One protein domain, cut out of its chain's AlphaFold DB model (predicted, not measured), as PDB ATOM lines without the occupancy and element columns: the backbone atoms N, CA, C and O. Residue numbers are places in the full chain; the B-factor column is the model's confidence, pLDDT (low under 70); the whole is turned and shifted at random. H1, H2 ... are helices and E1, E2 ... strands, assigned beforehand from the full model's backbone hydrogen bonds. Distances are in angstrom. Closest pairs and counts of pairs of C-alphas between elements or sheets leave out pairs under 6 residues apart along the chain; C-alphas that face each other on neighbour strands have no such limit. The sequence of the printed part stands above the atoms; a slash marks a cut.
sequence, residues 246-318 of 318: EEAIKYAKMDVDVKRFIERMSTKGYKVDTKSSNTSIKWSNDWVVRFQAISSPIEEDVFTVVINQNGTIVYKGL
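This is residues 246 to 318 of the 318 residues of the protein "S_layer_C domain-containing protein" of Candidatus Methanoperedens nitroreducens (UniProt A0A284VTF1). A twisted sheet of four strands has two helices over one face, H1 across the strands and H2 along them, making two layers. The 73 printed residues run H1 H2 E1 E2 E3 E4, class mixed, the strands a meander, each the antiparallel neighbour of the one before. The whole is compact, radius of gyration of the C-alphas 12.3 A, with an elongated outline spanning 38 by 22 by 19 A.

H1, residues 246 to 252, and H2, residues 256 to 267, are close but not clearly touching, the closest C-alphas, Ala 252 and Val 258, 7.0 A apart. In both, every O i to N i+4 pair is within hydrogen-bond range. Three hairpins follow: E1, residues 271 to 279, with E2, residues 286 to 294, N 275 to O 290 3.0 A; E2 with E3, residues 302 to 307, N 289 to O 305 2.8 A; E3 with E4, residues 313 to 317, N 306 to O 315 2.8 A. H1's height over the sheet is 8.3 A, H2's 9.1 A.

H1, 9.9 A long, begins at C-alpha 246 (6.439, 19.138, 5.156). H2 measures 16.4 A, E1 24.7 A, E2 25.0 A, E3 16.2 A; E4, 11.1 A, ends at C-alpha 317 (14.514, 15.013, -12.944).

The farthest C-alphas, Gly 269 and Trp 283, are 39.1 A apart. The printed part has no cut and no long link; pLDDT is under 70 at residues 278 to 284 and 299 to 300.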
ATOM      1  N   GLU A 246       5.951  20.327   4.456       89.56
ATOM      2  CA  GLU A 246       6.439  19.138   5.156       89.56
ATOM      3  C   GLU A 246       5.827  17.869   4.558       89.56
ATOM      4  O   GLU A 246       6.555  16.915   4.274       89.56
ATOM      5  N   GLU A 247       4.522  17.885   4.280       90.25
ATOM      6  CA  GLU A 247       3.820  16.806   3.583       90.25
ATOM      7  C   GLU A 247       4.348  16.598   2.163       90.25
ATOM      8  O   GLU A 247       4.623  15.461   1.783       90.25
ATOM      9  N   ALA A 248       4.584  17.675   1.405       90.81
ATOM     10  CA  ALA A 248       5.154  17.577   0.062       90.81
ATOM     11  C   ALA A 248       6.552  16.935   0.067       90.81
ATOM     12  O   ALA A 248       6.834  16.051  -0.742       90.81
ATOM     13  N   ILE A 249       7.433  17.337   0.996       91.00
ATOM     14  CA  ILE A 249       8.768  16.733   1.153       91.00
ATOM     15  C   ILE A 249       8.644  15.261   1.537       91.00
ATOM     16  O   ILE A 249       9.358  14.413   0.995       91.00
ATOM     17  N   LYS A 250       7.769  14.959   2.499       93.00
ATOM     18  CA  LYS A 250       7.546  13.602   2.993       93.00
ATOM     19  C   LYS A 250       7.056  12.690   1.876       93.00
ATOM     20  O   LYS A 250       7.614  11.614   1.702       93.00
ATOM     21  N   TYR A 251       6.100  13.163   1.082       91.88
ATOM     22  CA  TYR A 251       5.594  12.470  -0.093       91.88
ATOM     23  C   TYR A 251       6.678  12.272  -1.159       91.88
ATOM     24  O   TYR A 251       6.901  11.150  -1.610       91.88
ATOM     25  N   ALA A 252       7.425  13.326  -1.508       92.56
ATOM     26  CA  ALA A 252       8.500  13.251  -2.498       92.56
ATOM     27  C   ALA A 252       9.558  12.194  -2.136       92.56
ATOM     28  O   ALA A 252      10.022  11.459  -3.002       92.56
ATOM     29  N   LYS A 253       9.903  12.059  -0.848       93.19
ATOM     30  CA  LYS A 253      10.849  11.041  -0.353       93.19
ATOM     31  C   LYS A 253      10.369   9.597  -0.531       93.19
ATOM     32  O   LYS A 253      11.176   8.682  -0.393       93.19
ATOM     33  N   MET A 254       9.086   9.374  -0.814       90.88
ATOM     34  CA  MET A 254       8.535   8.042  -1.075       90.88
ATOM     35  C   MET A 254       8.710   7.602  -2.534       90.88
ATOM     36  O   MET A 254       8.532   6.420  -2.832       90.88
ATOM     37  N   ASP A 255       9.046   8.513  -3.451       92.25
ATOM     38  CA  ASP A 255       9.327   8.169  -4.846       92.25
ATOM     39  C   ASP A 255      10.640   7.376  -4.964       92.25
ATOM     40  O   ASP A 255      11.652   7.696  -4.336       92.25
ATOM     41  N   VAL A 256      10.622   6.318  -5.780       90.69
ATOM     42  CA  VAL A 256      11.756   5.393  -5.924       90.69
ATOM     43  C   VAL A 256      12.998   6.068  -6.514       90.69
ATOM     44  O   VAL A 256      14.118   5.751  -6.116       90.69
ATOM     45  N   ASP A 257      12.830   7.028  -7.425       91.00
ATOM     46  CA  ASP A 257      13.958   7.717  -8.051       91.00
ATOM     47  C   ASP A 257      14.567   8.745  -7.093       91.00
ATOM     48  O   ASP A 257      15.793   8.875  -7.033       91.00
ATOM     49  N   VAL A 258      13.738   9.394  -6.270       91.38
ATOM     50  CA  VAL A 258      14.199  10.255  -5.168       91.38
ATOM     51  C   VAL A 258      14.991   9.453  -4.137       91.38
ATOM     52  O   VAL A 258      16.088   9.870  -3.762       91.38
ATOM     53  N   LYS A 259      14.484   8.292  -3.697       91.44
ATOM     54  CA  LYS A 259      15.212   7.400  -2.776       91.44
ATOM     55  C   LYS A 259      16.577   7.021  -3.349       91.44
ATOM     56  O   LYS A 259      17.595   7.251  -2.698       91.44
ATOM     57  N   ARG A 260      16.609   6.562  -4.606       90.81
ATOM     58  CA  ARG A 260      17.849   6.194  -5.306       90.81
ATOM     59  C   ARG A 260      18.821   7.367  -5.403       90.81
ATOM     60  O   ARG A 260      20.025   7.187  -5.228       90.81
ATOM     61  N   PHE A 261      18.324   8.571  -5.683       91.94
ATOM     62  CA  PHE A 261      19.146   9.774  -5.683       91.94
ATOM     63  C   PHE A 261      19.779  10.005  -4.305       91.94
ATOM     64  O   PHE A 261      21.001  10.132  -4.217       91.94
ATOM     65  N   ILE A 262      18.974  10.001  -3.239       91.62
ATOM     66  CA  ILE A 262      19.440  10.233  -1.866       91.62
ATOM     67  C   ILE A 262      20.487   9.189  -1.457       91.62
ATOM     68  O   ILE A 262      21.548   9.559  -0.949       91.62
ATOM     69  N   GLU A 263      20.235   7.906  -1.713       91.75
ATOM     70  CA  GLU A 263      21.166   6.812  -1.414       91.75
ATOM     71  C   GLU A 263      22.475   6.945  -2.194       91.75
ATOM     72  O   GLU A 263      23.560   6.875  -1.615       91.75
ATOM     73  N   ARG A 264      22.394   7.217  -3.501       92.00
ATOM     74  CA  ARG A 264      23.571   7.421  -4.355       92.00
ATOM     75  C   ARG A 264      24.437   8.577  -3.860       92.00
ATOM     76  O   ARG A 264      25.661   8.456  -3.868       92.00
ATOM     77  N   MET A 265      23.828   9.690  -3.452       90.25
ATOM     78  CA  MET A 265      24.571  10.836  -2.920       90.25
ATOM     79  C   MET A 265      25.162  10.535  -1.540       90.25
ATOM     80  O   MET A 265      26.320  10.868  -1.292       90.25
ATOM     81  N   SER A 266      24.424   9.816  -0.695       90.06
ATOM     82  CA  SER A 266      24.888   9.399   0.634       90.06
ATOM     83  C   SER A 266      26.094   8.458   0.557       90.06
ATOM     84  O   SER A 266      27.072   8.660   1.272       90.06
ATOM     85  N   THR A 267      26.093   7.491  -0.367       91.88
ATOM     86  CA  THR A 267      27.222   6.566  -0.601       91.88
ATOM     87  C   THR A 267      28.492   7.288  -1.061       91.88
ATOM     88  O   THR A 267      29.600   6.838  -0.786       91.88
ATOM     89  N   LYS A 268      28.354   8.448  -1.715       90.62
ATOM     90  CA  LYS A 268      29.486   9.315  -2.081       90.62
ATOM     91  C   LYS A 268      29.969  10.210  -0.927       90.62
ATOM     92  O   LYS A 268      30.898  10.988  -1.117       90.62
ATOM     93  N   GLY A 269      29.349  10.122   0.252       89.81
ATOM     94  CA  GLY A 269      29.670  10.939   1.424       89.81
ATOM     95  C   GLY A 269      28.988  12.310   1.448       89.81
ATOM     96  O   GLY A 269      29.300  13.122   2.320       89.81
ATOM     97  N   TYR A 270      28.056  12.582   0.529       87.25
ATOM     98  CA  TYR A 270      27.320  13.844   0.508       87.25
ATOM     99  C   TYR A 270      26.101  13.793   1.429       87.25
ATOM    100  O   TYR A 270      25.388  12.793   1.506       87.25
ATOM    101  N   LYS A 271      25.818  14.916   2.091       86.69
ATOM    102  CA  LYS A 271      24.537  15.133   2.776       86.69
ATOM    103  C   LYS A 271      23.543  15.711   1.777       86.69
ATOM    104  O   LYS A 271      23.924  16.575   0.997       86.69
ATOM    105  N   VAL A 272      22.284  15.290   1.815       84.38
ATOM    106  CA  VAL A 272      21.239  15.859   0.952       84.38
ATOM    107  C   VAL A 272      20.418  16.873   1.747       84.38
ATOM    108  O   VAL A 272      19.763  16.508   2.722       84.38
ATOM    109  N   ASP A 273      20.473  18.139   1.338       84.81
ATOM    110  CA  ASP A 273      19.565  19.190   1.792       84.81
ATOM    111  C   ASP A 273      18.217  19.043   1.086       84.81
ATOM    112  O   ASP A 273      18.154  18.716  -0.104       84.81
ATOM    113  N   THR A 274      17.131  19.309   1.804       81.81
ATOM    114  CA  THR A 274      15.779  19.251   1.245       81.81
ATOM    115  C   THR A 274      15.096  20.586   1.424       81.81
ATOM    116  O   THR A 274      14.845  21.013   2.550       81.81
ATOM    117  N   LYS A 275      14.755  21.221   0.305       77.88
ATOM    118  CA  LYS A 275      14.001  22.471   0.279       77.88
ATOM    119  C   LYS A 275      12.736  22.255  -0.528       77.88
ATOM    120  O   LYS A 275      12.786  21.724  -1.633       77.88
ATOM    121  N   SER A 276      11.610  22.705  -0.003       73.25
ATOM    122  CA  SER A 276      10.363  22.773  -0.757       73.25
ATOM    123  C   SER A 276       9.880  24.203  -0.824       73.25
ATOM    124  O   SER A 276       9.944  24.944   0.157       73.25
ATOM    125  N   SER A 277       9.324  24.556  -1.966       70.31
ATOM    126  CA  SER A 277       8.580  25.789  -2.142       70.31
ATOM    127  C   SER A 277       7.276  25.455  -2.840       70.31
ATOM    128  O   SER A 277       7.278  24.727  -3.832       70.31
ATOM    129  N   ASN A 278       6.174  26.016  -2.354       55.47
ATOM    130  CA  ASN A 278       4.968  26.081  -3.159       55.47
ATOM    131  C   ASN A 278       5.222  27.128  -4.245       55.47
ATOM    132  O   ASN A 278       5.404  28.314  -3.944       55.47
ATOM    133  N   THR A 279       5.317  26.698  -5.498       54.16
ATOM    134  CA  THR A 279       5.413  27.651  -6.594       54.16
ATOM    135  C   THR A 279       3.999  28.060  -6.953       54.16
ATOM    136  O   THR A 279       3.380  27.463  -7.825       54.16
ATOM    137  N   SER A 280       3.501  29.120  -6.314       42.50
ATOM    138  CA  SER A 280       2.309  29.836  -6.773       42.50
ATOM    139  C   SER A 280       2.637  30.586  -8.073       42.50
ATOM    140  O   SER A 280       2.675  31.815  -8.136       42.50
ATOM    141  N   ILE A 281       2.952  29.859  -9.148       45.00
ATOM    142  CA  ILE A 281       3.086  30.447 -10.483       45.00
ATOM    143  C   ILE A 281       1.688  30.449 -11.090       45.00
ATOM    144  O   ILE A 281       1.353  29.622 -11.921       45.00
ATOM    145  N   LYS A 282       0.876  31.399 -10.617       42.62
ATOM    146  CA  LYS A 282      -0.363  31.963 -11.186       42.62
ATOM    147  C   LYS A 282      -1.498  31.016 -11.655       42.62
ATOM    148  O   LYS A 282      -2.594  31.534 -11.830       42.62
ATOM    149  N   TRP A 283      -1.305  29.702 -11.816       49.12
ATOM    150  CA  TRP A 283      -2.282  28.775 -12.419       49.12
ATOM    151  C   TRP A 283      -2.187  27.301 -11.980       49.12
ATOM    152  O   TRP A 283      -3.020  26.510 -12.416       49.12
ATOM    153  N   SER A 284      -1.246  26.909 -11.116       60.91
ATOM    154  CA  SER A 284      -1.252  25.577 -10.498       60.91
ATOM    155  C   SER A 284      -0.849  25.643  -9.027       60.91
ATOM    156  O   SER A 284      -0.005  26.449  -8.632       60.91
ATOM    157  N   ASN A 285      -1.499  24.821  -8.200       79.38
ATOM    158  CA  ASN A 285      -1.148  24.638  -6.793       79.38
ATOM    159  C   ASN A 285      -0.094  23.526  -6.667       79.38
ATOM    160  O   ASN A 285      -0.287  22.561  -5.929       79.38
ATOM    161  N   ASP A 286       0.993  23.630  -7.428       89.81
ATOM    162  CA  ASP A 286       2.013  22.587  -7.455       89.81
ATOM    163  C   ASP A 286       3.086  22.829  -6.390       89.81
ATOM    164  O   ASP A 286       3.593  23.939  -6.176       89.81
ATOM    165  N   TRP A 287       3.482  21.743  -5.742       89.94
ATOM    166  CA  TRP A 287       4.620  21.688  -4.846       89.94
ATOM    167  C   TRP A 287       5.883  21.366  -5.627       89.94
ATOM    168  O   TRP A 287       5.970  20.325  -6.272       89.94
ATOM    169  N   VAL A 288       6.896  22.228  -5.521       91.50
ATOM    170  CA  VAL A 288       8.232  21.958  -6.058       91.50
ATOM    171  C   VAL A 288       9.148  21.593  -4.902       91.50
ATOM    172  O   VAL A 288       9.434  22.415  -4.026       91.50
ATOM    173  N   VAL A 289       9.623  20.352  -4.908       90.44
ATOM    174  CA  VAL A 289      10.540  19.805  -3.908       90.44
ATOM    175  C   VAL A 289      11.896  19.582  -4.559       90.44
ATOM    176  O   VAL A 289      11.999  18.906  -5.580       90.44
ATOM    177  N   ARG A 290      12.947  20.155  -3.971       90.75
ATOM    178  CA  ARG A 290      14.328  20.030  -4.440       90.75
ATOM    179  C   ARG A 290      15.179  19.308  -3.403       90.75
ATOM    180  O   ARG A 290      15.192  19.678  -2.226       90.75
ATOM    181  N   PHE A 291      15.920  18.315  -3.872       89.50
ATOM    182  CA  PHE A 291      16.905  17.547  -3.122       89.50
ATOM    183  C   PHE A 291      18.287  17.928  -3.642       89.50
ATOM    184  O   PHE A 291      18.591  17.658  -4.798       89.50
ATOM    185  N   GLN A 292      19.112  18.572  -2.824       88.12
ATOM    186  CA  GLN A 292      20.412  19.094  -3.248       88.12
ATOM    187  C   GLN A 292      21.535  18.452  -2.439       88.12
ATOM    188  O   GLN A 292      21.508  18.479  -1.211       88.12
ATOM    189  N   ALA A 293      22.551  17.908  -3.103       87.56
ATOM    190  CA  ALA A 293      23.732  17.410  -2.407       87.56
ATOM    191  C   ALA A 293      24.609  18.569  -1.900       87.56
ATOM    192  O   ALA A 293      25.135  19.370  -2.670       87.56
ATOM    193  N   ILE A 294      24.783  18.657  -0.583       85.69
ATOM    194  CA  ILE A 294      25.655  19.629   0.076       85.69
ATOM    195  C   ILE A 294      27.111  19.224  -0.161       85.69
ATOM    196  O   ILE A 294      27.472  18.056  -0.000       85.69
ATOM    197  N   SER A 295      27.952  20.213  -0.479       80.00
ATOM    198  CA  SER A 295      29.395  20.045  -0.701       80.00
ATOM    199  C   SER A 295      29.769  19.221  -1.938       80.00
ATOM    200  O   SER A 295      30.935  18.853  -2.075       80.00
ATOM    201  N   SER A 296      28.825  18.968  -2.853       73.75
ATOM    202  CA  SER A 296      29.191  18.494  -4.186       73.75
ATOM    203  C   SER A 296      29.930  19.607  -4.942       73.75
ATOM    204  O   SER A 296      29.476  20.753  -4.920       73.75
ATOM    205  N   PRO A 297      31.069  19.313  -5.598       73.62
ATOM    206  CA  PRO A 297      31.792  20.291  -6.412       73.62
ATOM    207  C   PRO A 297      31.035  20.681  -7.692       73.62
ATOM    208  O   PRO A 297      31.475  21.581  -8.405       73.62
ATOM    209  N   ILE A 298      29.924  20.003  -7.998       74.00
ATOM    210  CA  ILE A 298      29.082  20.246  -9.165       74.00
ATOM    211  C   ILE A 298      27.780  20.885  -8.665       74.00
ATOM    212  O   ILE A 298      27.020  20.253  -7.934       74.00
ATOM    213  N   GLU A 299      27.507  22.135  -9.062       62.25
ATOM    214  CA  GLU A 299      26.269  22.860  -8.698       62.25
ATOM    215  C   GLU A 299      24.981  22.172  -9.213       62.25
ATOM    216  O   GLU A 299      23.882  22.517  -8.783       62.25
ATOM    217  N   GLU A 300      25.117  21.165 -10.080       64.81
ATOM    218  CA  GLU A 300      24.042  20.444 -10.774       64.81
ATOM    219  C   GLU A 300      23.598  19.130 -10.091       64.81
ATOM    220  O   GLU A 300      22.775  18.402 -10.638       64.81
ATOM    221  N   ASP A 301      24.067  18.806  -8.878       84.12
ATOM    222  CA  ASP A 301      23.545  17.657  -8.109       84.12
ATOM    223  C   ASP A 301      22.234  18.009  -7.371       84.12
ATOM    224  O   ASP A 301      22.115  17.903  -6.140       84.12
ATOM    225  N   VAL A 302      21.239  18.458  -8.135       86.56
ATOM    226  CA  VAL A 302      19.885  18.759  -7.664       86.56
ATOM    227  C   VAL A 302      18.929  17.754  -8.290       86.56
ATOM    228  O   VAL A 302      18.978  17.527  -9.482       86.56
ATOM    229  N   PHE A 303      18.041  17.159  -7.502       90.19
ATOM    230  CA  PHE A 303      16.906  16.399  -8.010       90.19
ATOM    231  C   PHE A 303      15.631  17.161  -7.676       90.19
ATOM    232  O   PHE A 303      15.387  17.504  -6.516       90.19
ATOM    233  N   THR A 304      14.823  17.454  -8.684       91.69
ATOM    234  CA  THR A 304      13.579  18.207  -8.536       91.69
ATOM    235  C   THR A 304      12.393  17.290  -8.764       91.69
ATOM    236  O   THR A 304      12.369  16.539  -9.734       91.69
ATOM    237  N   VAL A 305      11.391  17.395  -7.897       92.00
ATOM    238  CA  VAL A 305      10.079  16.761  -8.045       92.00
ATOM    239  C   VAL A 305       9.020  17.850  -8.023       92.00
ATOM    240  O   VAL A 305       9.050  18.726  -7.157       92.00
ATOM    241  N   VAL A 306       8.086  17.796  -8.966       92.38
ATOM    242  CA  VAL A 306       6.897  18.649  -8.981       92.38
ATOM    243  C   VAL A 306       5.681  17.768  -8.738       92.38
ATOM    244  O   VAL A 306       5.488  16.766  -9.429       92.38
ATOM    245  N   ILE A 307       4.893  18.129  -7.731       91.12
ATOM    246  CA  ILE A 307       3.787  17.332  -7.202       91.12
ATOM    247  C   ILE A 307       2.534  18.203  -7.197       91.12
ATOM    248  O   ILE A 307       2.545  19.295  -6.635       91.12
ATOM    249  N   ASN A 308       1.450  17.722  -7.792       90.56
ATOM    250  CA  ASN A 308       0.147  18.377  -7.698       90.56
ATOM    251  C   ASN A 308      -0.441  18.179  -6.282       90.56
ATOM    252  O   ASN A 308      -0.089  17.236  -5.579       90.56
ATOM    253  N   GLN A 309      -1.364  19.034  -5.845       87.56
ATOM    254  CA  GLN A 309      -2.091  18.911  -4.576       87.56
ATOM    255  C   GLN A 309      -2.727  17.541  -4.346       87.56
ATOM    256  O   GLN A 309      -2.800  17.093  -3.207       87.56
ATOM    257  N   ASN A 310      -3.184  16.863  -5.397       88.12
ATOM    258  CA  ASN A 310      -3.728  15.516  -5.260       88.12
ATOM    259  C   ASN A 310      -2.647  14.446  -5.040       88.12
ATOM    260  O   ASN A 310      -3.022  13.316  -4.815       88.12
ATOM    261  N   GLY A 311      -1.351  14.769  -5.120       85.62
ATOM    262  CA  GLY A 311      -0.232  13.833  -4.990       85.62
ATOM    263  C   GLY A 311       0.334  13.313  -6.310       85.62
ATOM    264  O   GLY A 311       1.371  12.652  -6.315       85.62
ATOM    265  N   THR A 312      -0.278  13.600  -7.459       88.06
ATOM    266  CA  THR A 312       0.288  13.174  -8.746       88.06
ATOM    267  C   THR A 312       1.639  13.859  -8.988       88.06
ATOM    268  O   THR A 312       1.740  15.086  -8.933       88.06
ATOM    269  N   ILE A 313       2.685  13.079  -9.282       90.00
ATOM    270  CA  ILE A 313       3.991  13.614  -9.688       90.00
ATOM    271  C   ILE A 313       3.903  14.023 -11.160       90.00
ATOM    272  O   ILE A 313       3.735  13.174 -12.033       90.00
ATOM    273  N   VAL A 314       4.022  15.322 -11.439       91.19
ATOM    274  CA  VAL A 314       3.937  15.872 -12.806       91.19
ATOM    275  C   VAL A 314       5.308  16.013 -13.465       91.19
ATOM    276  O   VAL A 314       5.412  16.032 -14.689       91.19
ATOM    277  N   TYR A 315       6.372  16.095 -12.665       91.69
ATOM    278  CA  TYR A 315       7.749  16.133 -13.146       91.69
ATOM    279  C   TYR A 315       8.699  15.551 -12.103       91.69
ATOM    280  O   TYR A 315       8.545  15.797 -10.907       91.69
ATOM    281  N   LYS A 316       9.724  14.836 -12.571       92.25
ATOM    282  CA  LYS A 316      10.907  14.493 -11.783       92.25
ATOM    283  C   LYS A 316      12.148  14.446 -12.668       92.25
ATOM    284  O   LYS A 316      12.078  13.945 -13.789       92.25
ATOM    285  N   GLY A 317      13.271  14.957 -12.175       90.81
ATOM    286  CA  GLY A 317      14.514  15.013 -12.944       90.81
ATOM    287  C   GLY A 317      15.682  15.617 -12.174       90.81
ATOM    288  O   GLY A 317      15.484  16.217 -11.117       90.81
ATOM    289  N   LEU A 318      16.884  15.416 -12.722       85.38
ATOM    290  CA  LEU A 318      18.102  16.132 -12.337       85.38
ATOM    291  C   LEU A 318      18.121  17.512 -13.010       85.38
ATOM    292  O   LEU A 318      17.751  17.551 -14.207       85.38
TER     293      LEU A 318